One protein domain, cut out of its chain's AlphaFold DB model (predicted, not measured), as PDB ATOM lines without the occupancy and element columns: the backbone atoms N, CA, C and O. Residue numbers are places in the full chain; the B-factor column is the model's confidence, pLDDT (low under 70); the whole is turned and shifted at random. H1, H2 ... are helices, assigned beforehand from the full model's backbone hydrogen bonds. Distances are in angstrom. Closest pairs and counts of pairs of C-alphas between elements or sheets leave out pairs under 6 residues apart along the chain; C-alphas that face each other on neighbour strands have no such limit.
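Overview. This is residues 307 to 477 of the 549 residues of an uncharacterized protein of Chelonia mydas (UniProt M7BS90). A long thin rod is built along one very long helix, H3. Near one end H2 folds back along H3 as a helical hairpin, with the short H1 at the rod's middle; toward the other end H4 and H5 join H3 in an up-and-down bundle of three, each running against the one before it. The last residues of H5, 466 to 477, stick out. The printed part has 171 residues with five named helices, H1 to H5 in chain order, and no named strand: all helix, extended, with a radius of gyration of the C-alphas of 29.6 A and spans of 112 by 29 by 19 A.

Arrangement. H1, residues 307 to 312, touches the hub H3, residues 342 to 396, at a steep tilt of 69 degrees, only just short of about perpendicular; the closest C-alphas, Met 307 and His 370, are 5.4 A apart. H2, residues 315 to 336, touches residues 345 to 367 of H3 alone, at a shallow tilt of 29 degrees, opposite ways; the closest C-alphas, Leu 315 and Gly 364, are 6.5 A apart. H4, residues 406 to 427, forms a hairpin with H3, at 26 degrees; the closest C-alphas, Ala 380 and Leu 420, are 6.0 A apart. H5, residues 432 to 477, forms a hairpin with H4, at 22 degrees; the closest C-alphas, Pro 406 and Gly 455, are 5.7 A apart. H5 touches H3 with residues 439 to 454 alone, the same way at 10 degrees; the closest C-alphas, His 384 and Leu 443, are 7.3 A apart. H2 is apart from H4 and H5. In H1, H2, H3, H4 and H5 every O i to N i+4 pair is within hydrogen-bond range.

Along the chain. H1 begins at C-alpha 307 (118.471, 150.634, 198.399). H2 is 31.8 A long, H3 77.7 A, H4 31.5 A and H5 64.4 A. H3 begins at C-alpha 342 (92.962, 121.482, 185.301), and H5 ends at C-alpha 477 (151.053, 209.998, 211.078).

Size, cuts and confidence. The C-alphas farthest apart, Glu 339 and Lys 477, are 112.6 A apart. The printed part has no cut and no long link. The pLDDT is under 70 at residues 340, 398 to 402, 431 and 475 to 477.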
ATOM      1  N   MET A 307     119.427 149.691 197.796       90.44
ATOM      2  CA  MET A 307     118.471 150.634 198.399       90.44
ATOM      3  C   MET A 307     117.776 151.509 197.350       90.44
ATOM      4  O   MET A 307     116.554 151.621 197.365       90.44
ATOM      5  N   ILE A 308     118.558 152.095 196.437       89.50
ATOM      6  CA  ILE A 308     118.052 152.986 195.385       89.50
ATOM      7  C   ILE A 308     117.034 152.238 194.521       89.50
ATOM      8  O   ILE A 308     115.883 152.654 194.450       89.50
ATOM      9  N   ASP A 309     117.422 151.098 193.948       92.25
ATOM     10  CA  ASP A 309     116.547 150.288 193.097       92.25
ATOM     11  C   ASP A 309     115.308 149.783 193.831       92.25
ATOM     12  O   ASP A 309     114.206 149.848 193.293       92.25
ATOM     13  N   CYS A 310     115.464 149.304 195.067       93.19
ATOM     14  CA  CYS A 310     114.350 148.779 195.842       93.19
ATOM     15  C   CYS A 310     113.271 149.844 196.046       93.19
ATOM     16  O   CYS A 310     112.095 149.513 196.005       93.19
ATOM     17  N   LEU A 311     113.654 151.111 196.220       93.31
ATOM     18  CA  LEU A 311     112.705 152.208 196.392       93.31
ATOM     19  C   LEU A 311     112.071 152.694 195.083       93.31
ATOM     20  O   LEU A 311     111.042 153.367 195.147       93.31
ATOM     21  N   THR A 312     112.630 152.347 193.916       95.38
ATOM     22  CA  THR A 312     112.044 152.733 192.617       95.38
ATOM     23  C   THR A 312     110.718 152.036 192.323       95.38
ATOM     24  O   THR A 312     109.854 152.623 191.674       95.38
ATOM     25  N   VAL A 313     110.533 150.811 192.819       95.44
ATOM     26  CA  VAL A 313     109.303 150.034 192.630       95.44
ATOM     27  C   VAL A 313     108.555 150.006 193.956       95.44
ATOM     28  O   VAL A 313     109.049 149.494 194.953       95.44
ATOM     29  N   GLY A 314     107.363 150.600 194.003       94.75
ATOM     30  CA  GLY A 314     106.516 150.519 195.194       94.75
ATOM     31  C   GLY A 314     106.028 149.089 195.443       94.75
ATOM     32  O   GLY A 314     105.943 148.295 194.510       94.75
ATOM     33  N   LEU A 315     105.651 148.770 196.686       94.75
ATOM     34  CA  LEU A 315     105.163 147.428 197.037       94.75
ATOM     35  C   LEU A 315     103.960 147.000 196.175       94.75
ATOM     36  O   LEU A 315     103.995 145.924 195.596       94.75
ATOM     37  N   SER A 316     102.967 147.878 195.993       96.00
ATOM     38  CA  SER A 316     101.801 147.596 195.138       96.00
ATOM     39  C   SER A 316     102.167 147.424 193.662       96.00
ATOM     40  O   SER A 316     101.630 146.558 192.987       96.00
ATOM     41  N   ALA A 317     103.140 148.193 193.162       97.06
ATOM     42  CA  ALA A 317     103.634 148.022 191.795       97.06
ATOM     43  C   ALA A 317     104.398 146.696 191.621       97.06
ATOM     44  O   ALA A 317     104.417 146.135 190.529       97.06
ATOM     45  N   MET A 318     105.039 146.190 192.681       97.19
ATOM     46  CA  MET A 318     105.659 144.865 192.672       97.19
ATOM     47  C   MET A 318     104.592 143.765 192.640       97.19
ATOM     48  O   MET A 318     104.702 142.850 191.832       97.19
ATOM     49  N   GLU A 319     103.540 143.877 193.457       96.19
ATOM     50  CA  GLU A 319     102.389 142.958 193.446       96.19
ATOM     51  C   GLU A 319     101.733 142.884 192.055       96.19
ATOM     52  O   GLU A 319     101.495 141.792 191.541       96.19
ATOM     53  N   GLU A 320     101.525 144.029 191.396       97.06
ATOM     54  CA  GLU A 320     101.008 144.092 190.022       97.06
ATOM     55  C   GLU A 320     101.928 143.389 189.010       97.06
ATOM     56  O   GLU A 320     101.445 142.690 188.118       97.06
ATOM     57  N   GLN A 321     103.252 143.521 189.154       97.31
ATOM     58  CA  GLN A 321     104.204 142.817 188.287       97.31
ATOM     59  C   GLN A 321     104.115 141.296 188.447       97.31
ATOM     60  O   GLN A 321     104.221 140.589 187.446       97.31
ATOM     61  N   PHE A 322     103.904 140.788 189.664       95.50
ATOM     62  CA  PHE A 322     103.677 139.357 189.894       95.50
ATOM     63  C   PHE A 322     102.365 138.882 189.272       95.50
ATOM     64  O   PHE A 322     102.360 137.869 188.578       95.50
ATOM     65  N   ALA A 323     101.279 139.639 189.446       96.00
ATOM     66  CA  ALA A 323      99.990 139.302 188.844       96.00
ATOM     67  C   ALA A 323     100.079 139.201 187.310       96.00
ATOM     68  O   ALA A 323      99.582 138.245 186.711       96.00
ATOM     69  N   GLU A 324     100.764 140.151 186.668       97.06
ATOM     70  CA  GLU A 324     100.971 140.127 185.218       97.06
ATOM     71  C   GLU A 324     101.885 138.973 184.784       97.06
ATOM     72  O   GLU A 324     101.624 138.306 183.781       97.06
ATOM     73  N   GLN A 325     102.930 138.684 185.561       96.88
ATOM     74  CA  GLN A 325     103.834 137.569 185.301       96.88
ATOM     75  C   GLN A 325     103.106 136.220 185.374       96.88
ATOM     76  O   GLN A 325     103.262 135.407 184.460       96.88
ATOM     77  N   PHE A 326     102.252 136.011 186.380       94.75
ATOM     78  CA  PHE A 326     101.424 134.810 186.486       94.75
ATOM     79  C   PHE A 326     100.493 134.662 185.297       94.75
ATOM     80  O   PHE A 326     100.437 133.595 184.691       94.75
ATOM     81  N   ARG A 327      99.810 135.745 184.911       96.00
ATOM     82  CA  ARG A 327      98.906 135.745 183.758       96.00
ATOM     83  C   ARG A 327      99.629 135.311 182.481       96.00
ATOM     84  O   ARG A 327      99.091 134.517 181.713       96.00
ATOM     85  N   LEU A 328     100.854 135.794 182.267       96.56
ATOM     86  CA  LEU A 328     101.677 135.432 181.111       96.56
ATOM     87  C   LEU A 328     102.225 134.002 181.187       96.56
ATOM     88  O   LEU A 328     102.293 133.324 180.162       96.56
ATOM     89  N   LEU A 329     102.648 133.534 182.365       95.75
ATOM     90  CA  LEU A 329     103.147 132.167 182.530       95.75
ATOM     91  C   LEU A 329     102.045 131.132 182.386       95.75
ATOM     92  O   LEU A 329     102.203 130.192 181.613       95.75
ATOM     93  N   LEU A 330     100.938 131.316 183.098       94.06
ATOM     94  CA  LEU A 330      99.806 130.404 183.040       94.06
ATOM     95  C   LEU A 330      99.165 130.436 181.655       94.06
ATOM     96  O   LEU A 330      98.861 129.376 181.126       94.06
ATOM     97  N   GLY A 331      99.059 131.610 181.018       93.94
ATOM     98  CA  GLY A 331      98.590 131.726 179.635       93.94
ATOM     99  C   GLY A 331      99.451 130.932 178.650       93.94
ATOM    100  O   GLY A 331      98.925 130.103 177.912       93.94
ATOM    101  N   ARG A 332     100.781 131.104 178.689       93.62
ATOM    102  CA  ARG A 332     101.706 130.334 177.835       93.62
ATOM    103  C   ARG A 332     101.674 128.840 178.146       93.62
ATOM    104  O   ARG A 332     101.651 128.028 177.230       93.62
ATOM    105  N   CYS A 333     101.642 128.469 179.426       92.69
ATOM    106  CA  CYS A 333     101.548 127.066 179.818       92.69
ATOM    107  C   CYS A 333     100.243 126.444 179.310       92.69
ATOM    108  O   CYS A 333     100.259 125.314 178.840       92.69
ATOM    109  N   TRP A 334      99.133 127.182 179.365       91.50
ATOM    110  CA  TRP A 334      97.832 126.739 178.872       91.50
ATOM    111  C   TRP A 334      97.824 126.542 177.354       91.50
ATOM    112  O   TRP A 334      97.318 125.533 176.880       91.50
ATOM    113  N   GLU A 335      98.436 127.454 176.593       91.06
ATOM    114  CA  GLU A 335      98.576 127.333 175.133       91.06
ATOM    115  C   GLU A 335      99.437 126.132 174.704       91.06
ATOM    116  O   GLU A 335      99.203 125.546 173.647       91.06
ATOM    117  N   GLU A 336     100.431 125.754 175.511       89.12
ATOM    118  CA  GLU A 336     101.312 124.610 175.240       89.12
ATOM    119  C   GLU A 336     100.705 123.255 175.654       89.12
ATOM    120  O   GLU A 336     101.197 122.201 175.237       89.12
ATOM    121  N   LEU A 337      99.642 123.259 176.464       86.56
ATOM    122  CA  LEU A 337      98.956 122.053 176.921       86.56
ATOM    123  C   LEU A 337      97.956 121.572 175.858       86.56
ATOM    124  O   LEU A 337      96.946 122.216 175.595       86.56
ATOM    125  N   ASN A 338      98.204 120.391 175.281       72.94
ATOM    126  CA  ASN A 338      97.268 119.765 174.333       72.94
ATOM    127  C   ASN A 338      95.957 119.316 175.007       72.94
ATOM    128  O   ASN A 338      94.907 119.347 174.372       72.94
ATOM    129  N   GLU A 339      96.021 118.903 176.278       74.69
ATOM    130  CA  GLU A 339      94.873 118.563 177.126       74.69
ATOM    131  C   GLU A 339      95.182 119.031 178.558       74.69
ATOM    132  O   GLU A 339      95.936 118.362 179.268       74.69
ATOM    133  N   PRO A 340      94.690 120.206 178.988       68.31
ATOM    134  CA  PRO A 340      95.012 120.718 180.309       68.31
ATOM    135  C   PRO A 340      94.321 119.865 181.377       68.31
ATOM    136  O   PRO A 340      93.101 119.909 181.539       68.31
ATOM    137  N   GLU A 341      95.110 119.112 182.141       80.12
ATOM    138  CA  GLU A 341      94.648 118.570 183.415       80.12
ATOM    139  C   GLU A 341      94.503 119.766 184.369       80.12
ATOM    140  O   GLU A 341      95.486 120.287 184.894       80.12
ATOM    141  N   GLU A 342      93.275 120.268 184.527       85.06
ATOM    142  CA  GLU A 342      92.962 121.482 185.301       85.06
ATOM    143  C   GLU A 342      93.587 121.439 186.705       85.06
ATOM    144  O   GLU A 342      94.156 122.420 187.177       85.06
ATOM    145  N   THR A 343      93.603 120.252 187.315       87.25
ATOM    146  CA  THR A 343      94.237 119.969 188.607       87.25
ATOM    147  C   THR A 343      95.733 120.289 188.640       87.25
ATOM    148  O   THR A 343      96.218 120.798 189.652       87.25
ATOM    149  N   LEU A 344      96.475 120.023 187.561       87.88
ATOM    150  CA  LEU A 344      97.910 120.304 187.477       87.88
ATOM    151  C   LEU A 344      98.183 121.799 187.344       87.88
ATOM    152  O   LEU A 344      99.103 122.310 187.980       87.88
ATOM    153  N   LEU A 345      97.375 122.506 186.554       90.88
ATOM    154  CA  LEU A 345      97.494 123.955 186.413       90.88
ATOM    155  C   LEU A 345      97.156 124.677 187.714       90.88
ATOM    156  O   LEU A 345      97.891 125.579 188.103       90.88
ATOM    157  N   THR A 346      96.112 124.245 188.425       93.50
ATOM    158  CA  THR A 346      95.793 124.781 189.756       93.50
ATOM    159  C   THR A 346      96.918 124.512 190.755       93.50
ATOM    160  O   THR A 346      97.248 125.381 191.560       93.50
ATOM    161  N   ALA A 347      97.541 123.328 190.707       94.12
ATOM    162  CA  ALA A 347      98.682 123.014 191.563       94.12
ATOM    163  C   ALA A 347      99.903 123.893 191.244       94.12
ATOM    164  O   ALA A 347     100.547 124.389 192.166       94.12
ATOM    165  N   LEU A 348     100.191 124.124 189.957       94.88
ATOM    166  CA  LEU A 348     101.244 125.042 189.527       94.88
ATOM    167  C   LEU A 348     100.941 126.474 189.980       94.88
ATOM    168  O   LEU A 348     101.797 127.114 190.571       94.88
ATOM    169  N   GLU A 349      99.729 126.976 189.752       96.31
ATOM    170  CA  GLU A 349      99.321 128.313 190.193       96.31
ATOM    171  C   GLU A 349      99.513 128.493 191.706       96.31
ATOM    172  O   GLU A 349     100.110 129.479 192.132       96.31
ATOM    173  N   ALA A 350      99.098 127.512 192.514       97.06
ATOM    174  CA  ALA A 350      99.293 127.541 193.962       97.06
ATOM    175  C   ALA A 350     100.780 127.569 194.367       97.06
ATOM    176  O   ALA A 350     101.151 128.330 195.261       97.06
ATOM    177  N   GLU A 351     101.630 126.777 193.701       97.50
ATOM    178  CA  GLU A 351     103.090 126.768 193.898       97.50
ATOM    179  C   GLU A 351     103.686 128.162 193.631       97.50
ATOM    180  O   GLU A 351     104.379 128.728 194.478       97.50
ATOM    181  N   LEU A 352     103.347 128.762 192.485       96.88
ATOM    182  CA  LEU A 352     103.870 130.065 192.076       96.88
ATOM    183  C   LEU A 352     103.373 131.213 192.982       96.88
ATOM    184  O   LEU A 352     104.134 132.137 193.298       96.88
ATOM    185  N   ILE A 353     102.114 131.156 193.434       97.12
ATOM    186  CA  ILE A 353     101.550 132.105 194.408       97.12
ATOM    187  C   ILE A 353     102.328 132.036 195.722       97.12
ATOM    188  O   ILE A 353     102.764 133.073 196.223       97.12
ATOM    189  N   GLN A 354     102.554 130.832 196.250       97.88
ATOM    190  CA  GLN A 354     103.262 130.638 197.515       97.88
ATOM    191  C   GLN A 354     104.693 131.203 197.473       97.88
ATOM    192  O   GLN A 354     105.134 131.878 198.415       97.88
ATOM    193  N   ASP A 355     105.416 130.968 196.378       97.62
ATOM    194  CA  ASP A 355     106.761 131.513 196.177       97.62
ATOM    195  C   ASP A 355     106.750 133.050 196.133       97.62
ATOM    196  O   ASP A 355     107.602 133.717 196.734       97.62
ATOM    197  N   SER A 356     105.742 133.629 195.481       96.56
ATOM    198  CA  SER A 356     105.596 135.080 195.351       96.56
ATOM    199  C   SER A 356     105.205 135.756 196.655       96.56
ATOM    200  O   SER A 356     105.749 136.812 196.973       96.56
ATOM    201  N   GLU A 357     104.321 135.157 197.451       97.62
ATOM    202  CA  GLU A 357     103.979 135.653 198.788       97.62
ATOM    203  C   GLU A 357     105.218 135.687 199.691       97.62
ATOM    204  O   GLU A 357     105.514 136.707 200.323       97.62
ATOM    205  N   THR A 358     106.001 134.604 199.675       97.94
ATOM    206  CA  THR A 358     107.262 134.499 200.424       97.94
ATOM    207  C   THR A 358     108.257 135.585 199.993       97.94
ATOM    208  O   THR A 358     108.909 136.239 200.824       97.94
ATOM    209  N   PHE A 359     108.359 135.825 198.683       97.81
ATOM    210  CA  PHE A 359     109.187 136.894 198.138       97.81
ATOM    211  C   PHE A 359     108.687 138.284 198.549       97.81
ATOM    212  O   PHE A 359     109.479 139.091 199.037       97.81
ATOM    213  N   LEU A 360     107.394 138.575 198.385       97.38
ATOM    214  CA  LEU A 360     106.787 139.876 198.684       97.38
ATOM    215  C   LEU A 360     106.898 140.230 200.167       97.38
ATOM    216  O   LEU A 360     107.144 141.392 200.501       97.38
ATOM    217  N   GLU A 361     106.811 139.248 201.066       97.88
ATOM    218  CA  GLU A 361     107.067 139.471 202.486       97.88
ATOM    219  C   GLU A 361     108.512 139.946 202.717       97.88
ATOM    220  O   GLU A 361     108.757 140.965 203.382       97.88
ATOM    221  N   THR A 362     109.475 139.234 202.130       96.94
ATOM    222  CA  THR A 362     110.906 139.555 202.228       96.94
ATOM    223  C   THR A 362     111.207 140.921 201.611       96.94
ATOM    224  O   THR A 362     111.875 141.762 202.225       96.94
ATOM    225  N   TYR A 363     110.668 141.177 200.422       96.56
ATOM    226  CA  TYR A 363     110.781 142.437 199.705       96.56
ATOM    227  C   TYR A 363     110.185 143.591 200.513       96.56
ATOM    228  O   TYR A 363     110.851 144.601 200.727       96.56
ATOM    229  N   GLY A 364     108.975 143.431 201.054       96.56
ATOM    230  CA  GLY A 364     108.306 144.446 201.863       96.56
ATOM    231  C   GLY A 364     109.083 144.798 203.133       96.56
ATOM    232  O   GLY A 364     109.153 145.972 203.513       96.56
ATOM    233  N   ARG A 365     109.724 143.813 203.780       96.31
ATOM    234  CA  ARG A 365     110.640 144.062 204.909       96.31
ATOM    235  C   ARG A 365     111.837 144.919 204.475       96.31
ATOM    236  O   ARG A 365     112.112 145.930 205.126       96.31
ATOM    237  N   ARG A 366     112.500 144.570 203.363       95.19
ATOM    238  CA  ARG A 366     113.643 145.333 202.815       95.19
ATOM    239  C   ARG A 366     113.241 146.739 202.383       95.19
ATOM    240  O   ARG A 366     113.898 147.697 202.772       95.19
ATOM    241  N   TYR A 367     112.124 146.880 201.677       95.69
ATOM    242  CA  TYR A 367     111.588 148.164 201.232       95.69
ATOM    243  C   TYR A 367     111.359 149.118 202.408       95.69
ATOM    244  O   TYR A 367     111.819 150.258 202.389       95.69
ATOM    245  N   ARG A 368     110.710 148.651 203.486       95.62
ATOM    246  CA  ARG A 368     110.490 149.469 204.695       95.62
ATOM    247  C   ARG A 368     111.799 149.879 205.373       95.62
ATOM    248  O   ARG A 368     111.899 151.004 205.872       95.62
ATOM    249  N   CYS A 369     112.788 148.987 205.395       94.25
ATOM    250  CA  CYS A 369     114.126 149.282 205.906       94.25
ATOM    251  C   CYS A 369     114.797 150.383 205.073       94.25
ATOM    252  O   CYS A 369     115.145 151.433 205.607       94.25
ATOM    253  N   HIS A 370     114.864 150.193 203.757       93.56
ATOM    254  CA  HIS A 370     115.429 151.145 202.800       93.56
ATOM    255  C   HIS A 370     114.733 152.505 202.841       93.56
ATOM    256  O   HIS A 370     115.400 153.534 202.861       93.56
ATOM    257  N   ALA A 371     113.405 152.533 202.953       94.31
ATOM    258  CA  ALA A 371     112.641 153.774 203.049       94.31
ATOM    259  C   ALA A 371     112.934 154.526 204.356       94.31
ATOM    260  O   ALA A 371     112.982 155.756 204.374       94.31
ATOM    261  N   THR A 372     113.145 153.795 205.455       95.12
ATOM    262  CA  THR A 372     113.577 154.386 206.729       95.12
ATOM    263  C   THR A 372     114.981 154.962 206.589       95.12
ATOM    264  O   THR A 372     115.190 156.127 206.918       95.12
ATOM    265  N   ASN A 373     115.911 154.185 206.028       94.25
ATOM    266  CA  ASN A 373     117.288 154.612 205.814       94.25
ATOM    267  C   ASN A 373     117.352 155.873 204.943       94.25
ATOM    268  O   ASN A 373     117.979 156.850 205.338       94.25
ATOM    269  N   GLN A 374     116.629 155.915 203.822       94.69
ATOM    270  CA  GLN A 374     116.569 157.090 202.950       94.69
ATOM    271  C   GLN A 374     116.119 158.351 203.708       94.69
ATOM    272  O   GLN A 374     116.735 159.405 203.569       94.69
ATOM    273  N   ARG A 375     115.109 158.245 204.585       95.50
ATOM    274  CA  ARG A 375     114.646 159.380 205.408       95.50
ATOM    275  C   ARG A 375     115.710 159.883 206.382       95.50
ATOM    276  O   ARG A 375     115.795 161.094 206.591       95.50
ATOM    277  N   VAL A 376     116.484 158.979 206.986       95.44
ATOM    278  CA  VAL A 376     117.605 159.330 207.878       95.44
ATOM    279  C   VAL A 376     118.667 160.101 207.093       95.44
ATOM    280  O   VAL A 376     119.076 161.184 207.511       95.44
ATOM    281  N   MET A 377     119.030 159.607 205.907       93.69
ATOM    282  CA  MET A 377     120.014 160.244 205.027       93.69
ATOM    283  C   MET A 377     119.553 161.634 204.572       93.69
ATOM    284  O   MET A 377     120.297 162.604 204.684       93.69
ATOM    285  N   ASP A 378     118.298 161.769 204.140       95.81
ATOM    286  CA  ASP A 378     117.737 163.052 203.702       95.81
ATOM    287  C   ASP A 378     117.590 164.057 204.850       95.81
ATOM    288  O   ASP A 378     117.629 165.271 204.640       95.81
ATOM    289  N   ARG A 379     117.416 163.584 206.091       97.25
ATOM    290  CA  ARG A 379     117.494 164.447 207.276       97.25
ATOM    291  C   ARG A 379     118.926 164.929 207.496       97.25
ATOM    292  O   ARG A 379     119.121 166.123 207.675       97.25
ATOM    293  N   ALA A 380     119.917 164.043 207.434       95.19
ATOM    294  CA  ALA A 380     121.316 164.421 207.616       95.19
ATOM    295  C   ALA A 380     121.806 165.414 206.552       95.19
ATOM    296  O   ALA A 380     122.456 166.397 206.907       95.19
ATOM    297  N   ARG A 381     121.432 165.209 205.281       96.88
ATOM    298  CA  ARG A 381     121.691 166.162 204.188       96.88
ATOM    299  C   ARG A 381     121.081 167.529 204.471       96.88
ATOM    300  O   ARG A 381     121.767 168.538 204.364       96.88
ATOM    301  N   ARG A 382     119.807 167.573 204.877       97.44
ATOM    302  CA  ARG A 382     119.135 168.836 205.231       97.44
ATOM    303  C   ARG A 382     119.814 169.538 206.401       97.44
ATOM    304  O   ARG A 382     120.130 170.713 206.273       97.44
ATOM    305  N   ASP A 383     120.120 168.816 207.477       97.12
ATOM    306  CA  ASP A 383     120.803 169.378 208.646       97.12
ATOM    307  C   ASP A 383     122.210 169.903 208.298       97.12
ATOM    308  O   ASP A 383     122.670 170.885 208.885       97.12
ATOM    309  N   HIS A 384     122.915 169.256 207.362       96.62
ATOM    310  CA  HIS A 384     124.200 169.744 206.857       96.62
ATOM    311  C   HIS A 384     124.037 171.000 205.998       96.62
ATOM    312  O   HIS A 384     124.744 171.982 206.218       96.62
ATOM    313  N   ALA A 385     123.077 171.004 205.074       95.56
ATOM    314  CA  ALA A 385     122.768 172.161 204.241       95.56
ATOM    315  C   ALA A 385     122.316 173.370 205.079       95.56
ATOM    316  O   ALA A 385     122.704 174.503 204.797       95.56
ATOM    317  N   ASP A 386     121.533 173.150 206.137       96.31
ATOM    318  CA  ASP A 386     121.142 174.185 207.098       96.31
ATOM    319  C   ASP A 386     122.356 174.755 207.832       96.31
ATOM    320  O   ASP A 386     122.512 175.974 207.905       96.31
ATOM    321  N   PHE A 387     123.264 173.889 208.288       95.81
ATOM    322  CA  PHE A 387     124.516 174.310 208.912       95.81
ATOM    323  C   PHE A 387     125.404 175.116 207.949       95.81
ATOM    324  O   PHE A 387     125.923 176.166 208.325       95.81
ATOM    325  N   LEU A 388     125.537 174.675 206.693       92.88
ATOM    326  CA  LEU A 388     126.243 175.415 205.643       92.88
ATOM    327  C   LEU A 388     125.632 176.806 205.439       92.88
ATOM    328  O   LEU A 388     126.364 177.794 205.400       92.88
ATOM    329  N   ARG A 389     124.298 176.906 205.359       94.00
ATOM    330  CA  ARG A 389     123.583 178.185 205.211       94.00
ATOM    331  C   ARG A 389     123.792 179.115 206.402       94.00
ATOM    332  O   ARG A 389     124.013 180.308 206.202       94.00
ATOM    333  N   GLU A 390     123.746 178.586 207.621       94.00
ATOM    334  CA  GLU A 390     123.993 179.349 208.846       94.00
ATOM    335  C   GLU A 390     125.413 179.931 208.857       94.00
ATOM    336  O   GLU A 390     125.600 181.135 209.052       94.00
ATOM    337  N   LYS A 391     126.424 179.098 208.576       91.06
ATOM    338  CA  LYS A 391     127.826 179.534 208.520       91.06
ATOM    339  C   LYS A 391     128.079 180.499 207.372       91.06
ATOM    340  O   LYS A 391     128.813 181.473 207.548       91.06
ATOM    341  N   ASP A 392     127.436 180.287 206.226       89.38
ATOM    342  CA  ASP A 392     127.501 181.225 205.113       89.38
ATOM    343  C   ASP A 392     126.973 182.602 205.514       89.38
ATOM    344  O   ASP A 392     127.656 183.604 205.301       89.38
ATOM    345  N   ALA A 393     125.797 182.653 206.143       88.38
ATOM    346  CA  ALA A 393     125.184 183.894 206.598       88.38
ATOM    347  C   ALA A 393     126.074 184.628 207.612       88.38
ATOM    348  O   ALA A 393     126.308 185.826 207.456       88.38
ATOM    349  N   LEU A 394     126.636 183.910 208.591       86.38
ATOM    350  CA  LEU A 394     127.564 184.484 209.572       86.38
ATOM    351  C   LEU A 394     128.823 185.046 208.911       86.38
ATOM    352  O   LEU A 394     129.216 186.168 209.208       86.38
ATOM    353  N   SER A 395     129.411 184.323 207.956       84.44
ATOM    354  CA  SER A 395     130.606 184.794 207.242       84.44
ATOM    355  C   SER A 395     130.358 186.027 206.361       84.44
ATOM    356  O   SER A 395     131.301 186.727 205.992       84.44
ATOM    357  N   ARG A 396     129.097 186.310 206.006       81.19
ATOM    358  CA  ARG A 396     128.707 187.531 205.281       81.19
ATOM    359  C   ARG A 396     128.487 188.726 206.211       81.19
ATOM    360  O   ARG A 396     128.557 189.862 205.744       81.19
ATOM    361  N   LEU A 397     128.215 188.507 207.498       79.50
ATOM    362  CA  LEU A 397     128.012 189.588 208.460       79.50
ATOM    363  C   LEU A 397     129.366 190.222 208.816       79.50
ATOM    364  O   LEU A 397     130.243 189.591 209.394       79.50
ATOM    365  N   ARG A 398     129.537 191.500 208.455       62.12
ATOM    366  CA  ARG A 398     130.751 192.307 208.685       62.12
ATOM    367  C   ARG A 398     130.886 192.752 210.142       62.12
ATOM    368  O   ARG A 398     130.809 193.942 210.441       62.12
ATOM    369  N   ILE A 399     131.056 191.805 211.050       61.56
ATOM    370  CA  ILE A 399     131.419 192.101 212.433       61.56
ATOM    371  C   ILE A 399     132.880 191.689 212.565       61.56
ATOM    372  O   ILE A 399     133.189 190.502 212.483       61.56
ATOM    373  N   ASP A 400     133.770 192.674 212.707       58.00
ATOM    374  CA  ASP A 400     135.229 192.474 212.725       58.00
ATOM    375  C   ASP A 400     135.686 191.489 213.837       58.00
ATOM    376  O   ASP A 400     136.774 190.931 213.747       58.00
ATOM    377  N   ASP A 401     134.823 191.180 214.813       51.41
ATOM    378  CA  ASP A 401     135.074 190.233 215.910       51.41
ATOM    379  C   ASP A 401     134.629 188.773 215.645       51.41
ATOM    380  O   ASP A 401     134.833 187.909 216.497       51.41
ATOM    381  N   LEU A 402     134.001 188.457 214.501       58.75
ATOM    382  CA  LEU A 402     133.377 187.138 214.249       58.75
ATOM    383  C   LEU A 402     133.981 186.344 213.089       58.75
ATOM    384  O   LEU A 402     133.430 185.322 212.668       58.75
ATOM    385  N   ILE A 403     135.118 186.785 212.565       72.62
ATOM    386  CA  ILE A 403     135.728 186.124 211.421       72.62
ATOM    387  C   ILE A 403     136.532 184.921 211.900       72.62
ATOM    388  O   ILE A 403     137.668 185.025 212.355       72.62
ATOM    389  N   VAL A 404     135.900 183.760 211.789       85.19
ATOM    390  CA  VAL A 404     136.510 182.466 212.078       85.19
ATOM    391  C   VAL A 404     137.571 182.170 211.020       85.19
ATOM    392  O   VAL A 404     137.297 182.236 209.821       85.19
ATOM    393  N   ASP A 405     138.777 181.820 211.460       88.81
ATOM    394  CA  ASP A 405     139.851 181.398 210.562       88.81
ATOM    395  C   ASP A 405     139.419 180.171 209.724       88.81
ATOM    396  O   ASP A 405     138.740 179.285 210.254       88.81
ATOM    397  N   PRO A 406     139.785 180.064 208.429       90.12
ATOM    398  CA  PRO A 406     139.411 178.927 207.591       90.12
ATOM    399  C   PRO A 406     139.780 177.562 208.182       90.12
ATOM    400  O   PRO A 406     139.037 176.606 207.968       90.12
ATOM    401  N   SER A 407     140.873 177.466 208.949       91.62
ATOM    402  CA  SER A 407     141.244 176.229 209.650       91.62
ATOM    403  C   SER A 407     140.245 175.881 210.757       91.62
ATOM    404  O   SER A 407     139.720 174.769 210.780       91.62
ATOM    405  N   ALA A 408     139.880 176.855 211.593       92.94
ATOM    406  CA  ALA A 408     138.859 176.692 212.628       92.94
ATOM    407  C   ALA A 408     137.467 176.410 212.029       92.94
ATOM    408  O   ALA A 408     136.685 175.641 212.588       92.94
ATOM    409  N   MET A 409     137.151 176.986 210.866       92.31
ATOM    410  CA  MET A 409     135.921 176.684 210.133       92.31
ATOM    411  C   MET A 409     135.923 175.233 209.624       92.31
ATOM    412  O   MET A 409     134.923 174.529 209.768       92.31
ATOM    413  N   ALA A 410     137.045 174.760 209.072       92.88
ATOM    414  CA  ALA A 410     137.191 173.381 208.611       92.88
ATOM    415  C   ALA A 410     137.030 172.365 209.754       92.88
ATOM    416  O   ALA A 410     136.356 171.347 209.579       92.88
ATOM    417  N   GLU A 411     137.564 172.665 210.940       94.94
ATOM    418  CA  GLU A 411     137.366 171.848 212.143       94.94
ATOM    419  C   GLU A 411     135.886 171.752 212.538       94.94
ATOM    420  O   GLU A 411     135.390 170.648 212.786       94.94
ATOM    421  N   GLN A 412     135.146 172.869 212.509       94.50
ATOM    422  CA  GLN A 412     133.702 172.874 212.785       94.50
ATOM    423  C   GLN A 412     132.922 172.003 211.787       94.50
ATOM    424  O   GLN A 412     132.014 171.271 212.185       94.50
ATOM    425  N   PHE A 413     133.283 172.028 210.498       93.25
ATOM    426  CA  PHE A 413     132.681 171.135 209.501       93.25
ATOM    427  C   PHE A 413     133.011 169.668 209.767       93.25
ATOM    428  O   PHE A 413     132.125 168.816 209.675       93.25
ATOM    429  N   GLN A 414     134.252 169.362 210.142       95.12
ATOM    430  CA  GLN A 414     134.661 167.999 210.470       95.12
ATOM    431  C   GLN A 414     133.931 167.465 211.711       95.12
ATOM    432  O   GLN A 414     133.570 166.288 211.759       95.12
ATOM    433  N   GLU A 415     133.718 168.299 212.729       95.88
ATOM    434  CA  GLU A 415     132.944 167.942 213.919       95.88
ATOM    435  C   GLU A 415     131.465 167.731 213.583       95.88
ATOM    436  O   GLU A 415     130.901 166.684 213.915       95.88
ATOM    437  N   LYS A 416     130.851 168.665 212.845       96.56
ATOM    438  CA  LYS A 416     129.455 168.531 212.416       96.56
ATOM    439  C   LYS A 416     129.255 167.272 211.576       96.56
ATOM    440  O   LYS A 416     128.318 166.525 211.838       96.56
ATOM    441  N   ARG A 417     130.146 166.996 210.618       96.25
ATOM    442  CA  ARG A 417     130.112 165.777 209.795       96.25
ATOM    443  C   ARG A 417     130.180 164.520 210.662       96.25
ATOM    444  O   ARG A 417     129.330 163.650 210.510       96.25
ATOM    445  N   ARG A 418     131.122 164.448 211.613       96.00
ATOM    446  CA  ARG A 418     131.226 163.322 212.561       96.00
ATOM    447  C   ARG A 418     129.938 163.123 213.361       96.00
ATOM    448  O   ARG A 418     129.439 162.006 213.421       96.00
ATOM    449  N   SER A 419     129.366 164.197 213.905       97.38
ATOM    450  CA  SER A 419     128.104 164.144 214.656       97.38
ATOM    451  C   SER A 419     126.927 163.654 213.801       97.38
ATOM    452  O   SER A 419     126.144 162.815 214.248       97.38
ATOM    453  N   LEU A 420     126.808 164.138 212.559       95.94
ATOM    454  CA  LEU A 420     125.757 163.707 211.633       95.94
ATOM    455  C   LEU A 420     125.894 162.223 211.270       95.94
ATOM    456  O   LEU A 420     124.887 161.515 211.272       95.94
ATOM    457  N   LEU A 421     127.115 161.761 210.984       95.06
ATOM    458  CA  LEU A 421     127.389 160.366 210.639       95.06
ATOM    459  C   LEU A 421     127.135 159.419 211.817       95.06
ATOM    460  O   LEU A 421     126.570 158.351 211.599       95.06
ATOM    461  N   GLU A 422     127.482 159.811 213.046       94.56
ATOM    462  CA  GLU A 422     127.212 158.995 214.238       94.56
ATOM    463  C   GLU A 422     125.710 158.817 214.464       94.56
ATOM    464  O   GLU A 422     125.218 157.697 214.570       94.56
ATOM    465  N   ARG A 423     124.945 159.910 214.401       95.19
ATOM    466  CA  ARG A 423     123.483 159.841 214.512       95.19
ATOM    467  C   ARG A 423     122.860 158.997 213.395       95.19
ATOM    468  O   ARG A 423     121.926 158.242 213.638       95.19
ATOM    469  N   CYS A 424     123.378 159.087 212.166       93.94
ATOM    470  CA  CYS A 424     122.927 158.203 211.088       93.94
ATOM    471  C   CYS A 424     123.240 156.737 211.398       93.94
ATOM    472  O   CYS A 424     122.396 155.880 211.162       93.94
ATOM    473  N   ARG A 425     124.422 156.437 211.945       94.12
ATOM    474  CA  ARG A 425     124.809 155.074 212.331       94.12
ATOM    475  C   ARG A 425     123.849 154.476 213.362       94.12
ATOM    476  O   ARG A 425     123.540 153.295 213.256       94.12
ATOM    477  N   GLU A 426     123.359 155.280 214.301       93.31
ATOM    478  CA  GLU A 426     122.388 154.854 215.319       93.31
ATOM    479  C   GLU A 426     120.968 154.649 214.759       93.31
ATOM    480  O   GLU A 426     120.250 153.753 215.203       93.31
ATOM    481  N   GLU A 427     120.543 155.467 213.789       93.38
ATOM    482  CA  GLU A 427     119.176 155.429 213.245       93.38
ATOM    483  C   GLU A 427     118.986 154.437 212.073       93.38
ATOM    484  O   GLU A 427     117.850 154.055 211.765       93.38
ATOM    485  N   LEU A 428     120.061 154.019 211.392       92.44
ATOM    486  CA  LEU A 428     120.009 153.102 210.243       92.44
ATOM    487  C   LEU A 428     119.717 151.653 210.669       92.44
ATOM    488  O   LEU A 428     120.280 151.150 211.636       92.44
ATOM    489  N   LYS A 429     118.862 150.949 209.910       84.44
ATOM    490  CA  LYS A 429     118.393 149.605 210.294       84.44
ATOM    491  C   LYS A 429     119.275 148.437 209.817       84.44
ATOM    492  O   LYS A 429     119.390 147.516 210.603       84.44
ATOM    493  N   GLU A 430     119.889 148.478 208.620       76.62
ATOM    494  CA  GLU A 430     120.930 147.567 208.042       76.62
ATOM    495  C   GLU A 430     121.315 148.052 206.608       76.62
ATOM    496  O   GLU A 430     120.556 148.841 206.035       76.62
ATOM    497  N   PRO A 431     122.374 147.528 205.937       62.34
ATOM    498  CA  PRO A 431     123.797 147.713 206.230       62.34
ATOM    499  C   PRO A 431     124.222 149.177 206.011       62.34
ATOM    500  O   PRO A 431     124.198 149.713 204.901       62.34
ATOM    501  N   ALA A 432     124.642 149.818 207.101       72.31
ATOM    502  CA  ALA A 432     124.891 151.254 207.150       72.31
ATOM    503  C   ALA A 432     126.172 151.687 206.421       72.31
ATOM    504  O   ALA A 432     126.222 152.780 205.874       72.31
ATOM    505  N   GLU A 433     127.204 150.845 206.372       87.81
ATOM    506  CA  GLU A 433     128.566 151.324 206.117       87.81
ATOM    507  C   GLU A 433     128.780 151.894 204.706       87.81
ATOM    508  O   GLU A 433     129.367 152.961 204.547       87.81
ATOM    509  N   THR A 434     128.257 151.237 203.668       88.06
ATOM    510  CA  THR A 434     128.367 151.745 202.288       88.06
ATOM    511  C   THR A 434     127.583 153.045 202.107       88.06
ATOM    512  O   THR A 434     128.053 153.958 201.431       88.06
ATOM    513  N   LEU A 435     126.406 153.146 202.734       90.06
ATOM    514  CA  LEU A 435     125.573 154.348 202.689       90.06
ATOM    515  C   LEU A 435     126.232 155.500 203.453       90.06
ATOM    516  O   LEU A 435     126.315 156.607 202.928       90.06
ATOM    517  N   LEU A 436     126.755 155.228 204.649       93.44
ATOM    518  CA  LEU A 436     127.469 156.197 205.474       93.44
ATOM    519  C   LEU A 436     128.715 156.726 204.767       93.44
ATOM    520  O   LEU A 436     128.934 157.929 204.785       93.44
ATOM    521  N   ARG A 437     129.487 155.870 204.083       93.94
ATOM    522  CA  ARG A 437     130.642 156.304 203.276       93.94
ATOM    523  C   ARG A 437     130.237 157.194 202.106       93.94
ATOM    524  O   ARG A 437     130.906 158.189 201.844       93.94
ATOM    525  N   ALA A 438     129.157 156.849 201.405       93.00
ATOM    526  CA  ALA A 438     128.648 157.666 200.307       93.00
ATOM    527  C   ALA A 438     128.189 159.047 200.804       93.00
ATOM    528  O   ALA A 438     128.544 160.058 200.204       93.00
ATOM    529  N   LEU A 439     127.473 159.095 201.933       94.44
ATOM    530  CA  LEU A 439     127.091 160.353 202.574       94.44
ATOM    531  C   LEU A 439     128.304 161.128 203.071       94.44
ATOM    532  O   LEU A 439     128.380 162.325 202.851       94.44
ATOM    533  N   GLU A 440     129.275 160.477 203.705       96.44
ATOM    534  CA  GLU A 440     130.498 161.147 204.142       96.44
ATOM    535  C   GLU A 440     131.217 161.819 202.970       96.44
ATOM    536  O   GLU A 440     131.627 162.972 203.103       96.44
ATOM    537  N   ALA A 441     131.331 161.140 201.827       96.12
ATOM    538  CA  ALA A 441     131.914 161.711 200.617       96.12
ATOM    539  C   ALA A 441     131.110 162.920 200.103       96.12
ATOM    540  O   ALA A 441     131.703 163.962 199.835       96.12
ATOM    541  N   GLU A 442     129.777 162.808 200.042       96.00
ATOM    542  CA  GLU A 442     128.860 163.889 199.640       96.00
ATOM    543  C   GLU A 442     129.025 165.126 200.541       96.00
ATOM    544  O   GLU A 442     129.358 166.210 200.063       96.00
ATOM    545  N   LEU A 443     128.916 164.950 201.863       95.94
ATOM    546  CA  LEU A 443     129.064 166.037 202.838       95.94
ATOM    547  C   LEU A 443     130.478 166.643 202.824       95.94
ATOM    548  O   LEU A 443     130.660 167.829 203.086       95.94
ATOM    549  N   THR A 444     131.504 165.834 202.545       96.12
ATOM    550  CA  THR A 444     132.888 166.318 202.433       96.12
ATOM    551  C   THR A 444     133.056 167.219 201.221       96.12
ATOM    552  O   THR A 444     133.601 168.311 201.357       96.12
ATOM    553  N   GLN A 445     132.538 166.800 200.069       96.25
ATOM    554  CA  GLN A 445     132.598 167.581 198.839       96.25
ATOM    555  C   GLN A 445     131.856 168.922 198.979       96.25
ATOM    556  O   GLN A 445     132.356 169.966 198.544       96.25
ATOM    557  N   GLU A 446     130.684 168.919 199.618       94.94
ATOM    558  CA  GLU A 446     129.929 170.145 199.900       94.94
ATOM    559  C   GLU A 446     130.702 171.089 200.837       94.94
ATOM    560  O   GLU A 446     130.817 172.287 200.560       94.94
ATOM    561  N   ALA A 447     131.301 170.551 201.906       93.75
ATOM    562  CA  ALA A 447     132.107 171.329 202.844       93.75
ATOM    563  C   ALA A 447     133.374 171.916 202.197       93.75
ATOM    564  O   ALA A 447     133.703 173.075 202.445       93.75
ATOM    565  N   GLU A 448     134.072 171.162 201.346       95.19
ATOM    566  CA  GLU A 448     135.251 171.642 200.610       95.19
ATOM    567  C   GLU A 448     134.899 172.813 199.686       95.19
ATOM    568  O   GLU A 448     135.561 173.854 199.717       95.19
ATOM    569  N   THR A 449     133.796 172.686 198.942       94.31
ATOM    570  CA  THR A 449     133.275 173.749 198.065       94.31
ATOM    571  C   THR A 449     132.964 175.023 198.863       94.31
ATOM    572  O   THR A 449     133.289 176.147 198.452       94.31
ATOM    573  N   PHE A 450     132.365 174.864 200.044       94.25
ATOM    574  CA  PHE A 450     132.095 175.979 200.945       94.25
ATOM    575  C   PHE A 450     133.382 176.618 201.484       94.25
ATOM    576  O   PHE A 450     133.515 177.843 201.444       94.25
ATOM    577  N   LEU A 451     134.332 175.814 201.972       92.38
ATOM    578  CA  LEU A 451     135.589 176.287 202.558       92.38
ATOM    579  C   LEU A 451     136.451 177.036 201.544       92.38
ATOM    580  O   LEU A 451     137.062 178.041 201.905       92.38
ATOM    581  N   GLU A 452     136.455 176.621 200.277       93.00
ATOM    582  CA  GLU A 452     137.124 177.364 199.209       93.00
ATOM    583  C   GLU A 452     136.523 178.773 199.060       93.00
ATOM    584  O   GLU A 452     137.236 179.783 199.037       93.00
ATOM    585  N   THR A 453     135.191 178.855 199.027       90.88
ATOM    586  CA  THR A 453     134.457 180.124 198.920       90.88
ATOM    587  C   THR A 453     134.653 180.998 200.164       90.88
ATOM    588  O   THR A 453     134.829 182.216 200.075       90.88
ATOM    589  N   HIS A 454     134.647 180.391 201.349       88.50
ATOM    590  CA  HIS A 454     134.903 181.063 202.618       88.50
ATOM    591  C   HIS A 454     136.342 181.586 202.708       88.50
ATOM    592  O   HIS A 454     136.547 182.750 203.039       88.50
ATOM    593  N   GLY A 455     137.341 180.776 202.345       89.25
ATOM    594  CA  GLY A 455     138.755 181.159 202.355       89.25
ATOM    595  C   GLY A 455     139.045 182.358 201.452       89.25
ATOM    596  O   GLY A 455     139.760 183.278 201.853       89.25
ATOM    597  N   LYS A 456     138.411 182.419 200.272       88.12
ATOM    598  CA  LYS A 456     138.476 183.594 199.385       88.12
ATOM    599  C   LYS A 456     137.933 184.858 200.068       88.12
ATOM    600  O   LYS A 456     138.580 185.908 200.009       88.12
ATOM    601  N   ARG A 457     136.786 184.765 200.756       85.12
ATOM    602  CA  ARG A 457     136.187 185.888 201.509       85.12
ATOM    603  C   ARG A 457     137.053 186.323 202.686       85.12
ATOM    604  O   ARG A 457     137.304 187.516 202.840       85.12
ATOM    605  N   TYR A 458     137.555 185.364 203.455       86.81
ATOM    606  CA  TYR A 458     138.446 185.591 204.589       86.81
ATOM    607  C   TYR A 458     139.711 186.345 204.173       86.81
ATOM    608  O   TYR A 458     140.027 187.398 204.725       86.81
ATOM    609  N   GLN A 459     140.388 185.875 203.121       85.50
ATOM    610  CA  GLN A 459     141.587 186.528 202.602       85.50
ATOM    611  C   GLN A 459     141.299 187.959 202.131       85.50
ATOM    612  O   GLN A 459     142.112 188.865 202.344       85.50
ATOM    613  N   CYS A 460     140.143 188.181 201.496       83.06
ATOM    614  CA  CYS A 460     139.711 189.522 201.119       83.06
ATOM    615  C   CYS A 460     139.491 190.420 202.342       83.06
ATOM    616  O   CYS A 460     139.893 191.582 202.304       83.06
ATOM    617  N   HIS A 461     138.881 189.907 203.415       82.12
ATOM    618  CA  HIS A 461     138.699 190.675 204.645       82.12
ATOM    619  C   HIS A 461     140.042 191.030 205.289       82.12
ATOM    620  O   HIS A 461     140.283 192.217 205.474       82.12
ATOM    621  N   ILE A 462     140.960 190.074 205.486       82.88
ATOM    622  CA  ILE A 462     142.303 190.356 206.037       82.88
ATOM    623  C   ILE A 462     143.018 191.438 205.224       82.88
ATOM    624  O   ILE A 462     143.643 192.342 205.779       82.88
ATOM    625  N   THR A 463     142.917 191.369 203.896       81.06
ATOM    626  CA  THR A 463     143.553 192.347 203.001       81.06
ATOM    627  C   THR A 463     142.920 193.732 203.176       81.06
ATOM    628  O   THR A 463     143.632 194.732 203.276       81.06
ATOM    629  N   ASN A 464     141.589 193.798 203.281       78.00
ATOM    630  CA  ASN A 464     140.856 195.035 203.544       78.00
ATOM    631  C   ASN A 464     141.150 195.595 204.946       78.00
ATOM    632  O   ASN A 464     141.278 196.807 205.098       78.00
ATOM    633  N   GLU A 465     141.274 194.751 205.968       79.81
ATOM    634  CA  GLU A 465     141.593 195.161 207.335       79.81
ATOM    635  C   GLU A 465     143.041 195.655 207.445       79.81
ATOM    636  O   GLU A 465     143.287 196.696 208.053       79.81
ATOM    637  N   SER A 466     143.993 194.980 206.791       78.38
ATOM    638  CA  SER A 466     145.374 195.461 206.658       78.38
ATOM    639  C   SER A 466     145.405 196.828 205.976       78.38
ATOM    640  O   SER A 466     146.041 197.746 206.486       78.38
ATOM    641  N   ALA A 467     144.655 197.007 204.882       75.19
ATOM    642  CA  ALA A 467     144.536 198.296 204.206       75.19
ATOM    643  C   ALA A 467     143.892 199.370 205.104       75.19
ATOM    644  O   ALA A 467     144.343 200.514 205.109       75.19
ATOM    645  N   ARG A 468     142.879 199.018 205.910       75.50
ATOM    646  CA  ARG A 468     142.276 199.918 206.910       75.50
ATOM    647  C   ARG A 468     143.262 200.295 208.014       75.50
ATOM    648  O   ARG A 468     143.306 201.463 208.389       75.50
ATOM    649  N   LYS A 469     144.055 199.351 208.531       79.12
ATOM    650  CA  LYS A 469     145.096 199.603 209.546       79.12
ATOM    651  C   LYS A 469     146.210 200.481 208.988       79.12
ATOM    652  O   LYS A 469     146.600 201.437 209.653       79.12
ATOM    653  N   ASP A 470     146.657 200.219 207.763       75.56
ATOM    654  CA  ASP A 470     147.623 201.058 207.051       75.56
ATOM    655  C   ASP A 470     147.074 202.475 206.834       75.56
ATOM    656  O   ASP A 470     147.784 203.456 207.065       75.56
ATOM    657  N   TYR A 471     145.793 202.600 206.471       72.00
ATOM    658  CA  TYR A 471     145.104 203.884 206.334       72.00
ATOM    659  C   TYR A 471     144.946 204.620 207.674       72.00
ATOM    660  O   TYR A 471     145.245 205.808 207.769       72.00
ATOM    661  N   ALA A 472     144.557 203.932 208.747       72.81
ATOM    662  CA  ALA A 472     144.444 204.517 210.082       72.81
ATOM    663  C   ALA A 472     145.814 204.938 210.645       72.81
ATOM    664  O   ALA A 472     145.948 206.012 211.234       72.81
ATOM    665  N   ALA A 473     146.857 204.127 210.436       74.12
ATOM    666  CA  ALA A 473     148.232 204.462 210.791       74.12
ATOM    667  C   ALA A 473     148.741 205.663 209.983       74.12
ATOM    668  O   ALA A 473     149.415 206.534 210.538       74.12
ATOM    669  N   PHE A 474     148.380 205.742 208.700       71.62
ATOM    670  CA  PHE A 474     148.627 206.905 207.858       71.62
ATOM    671  C   PHE A 474     147.946 208.160 208.421       71.62
ATOM    672  O   PHE A 474     148.653 209.126 208.697       71.62
ATOM    673  N   LEU A 475     146.638 208.113 208.708       67.06
ATOM    674  CA  LEU A 475     145.881 209.217 209.319       67.06
ATOM    675  C   LEU A 475     146.494 209.694 210.649       67.06
ATOM    676  O   LEU A 475     146.560 210.891 210.937       67.06
ATOM    677  N   LYS A 476     147.006 208.766 211.463       67.38
ATOM    678  CA  LYS A 476     147.672 209.086 212.735       67.38
ATOM    679  C   LYS A 476     149.029 209.774 212.530       67.38
ATOM    680  O   LYS A 476     149.417 210.617 213.334       67.38
ATOM    681  N   LYS A 477     149.743 209.433 211.451       65.25
ATOM    682  CA  LYS A 477     151.053 209.998 211.078       65.25
ATOM    683  C   LYS A 477     150.930 211.354 210.376       65.25
ATOM    684  O   LYS A 477     151.858 212.155 210.434       65.25
TER     685      LYS A 477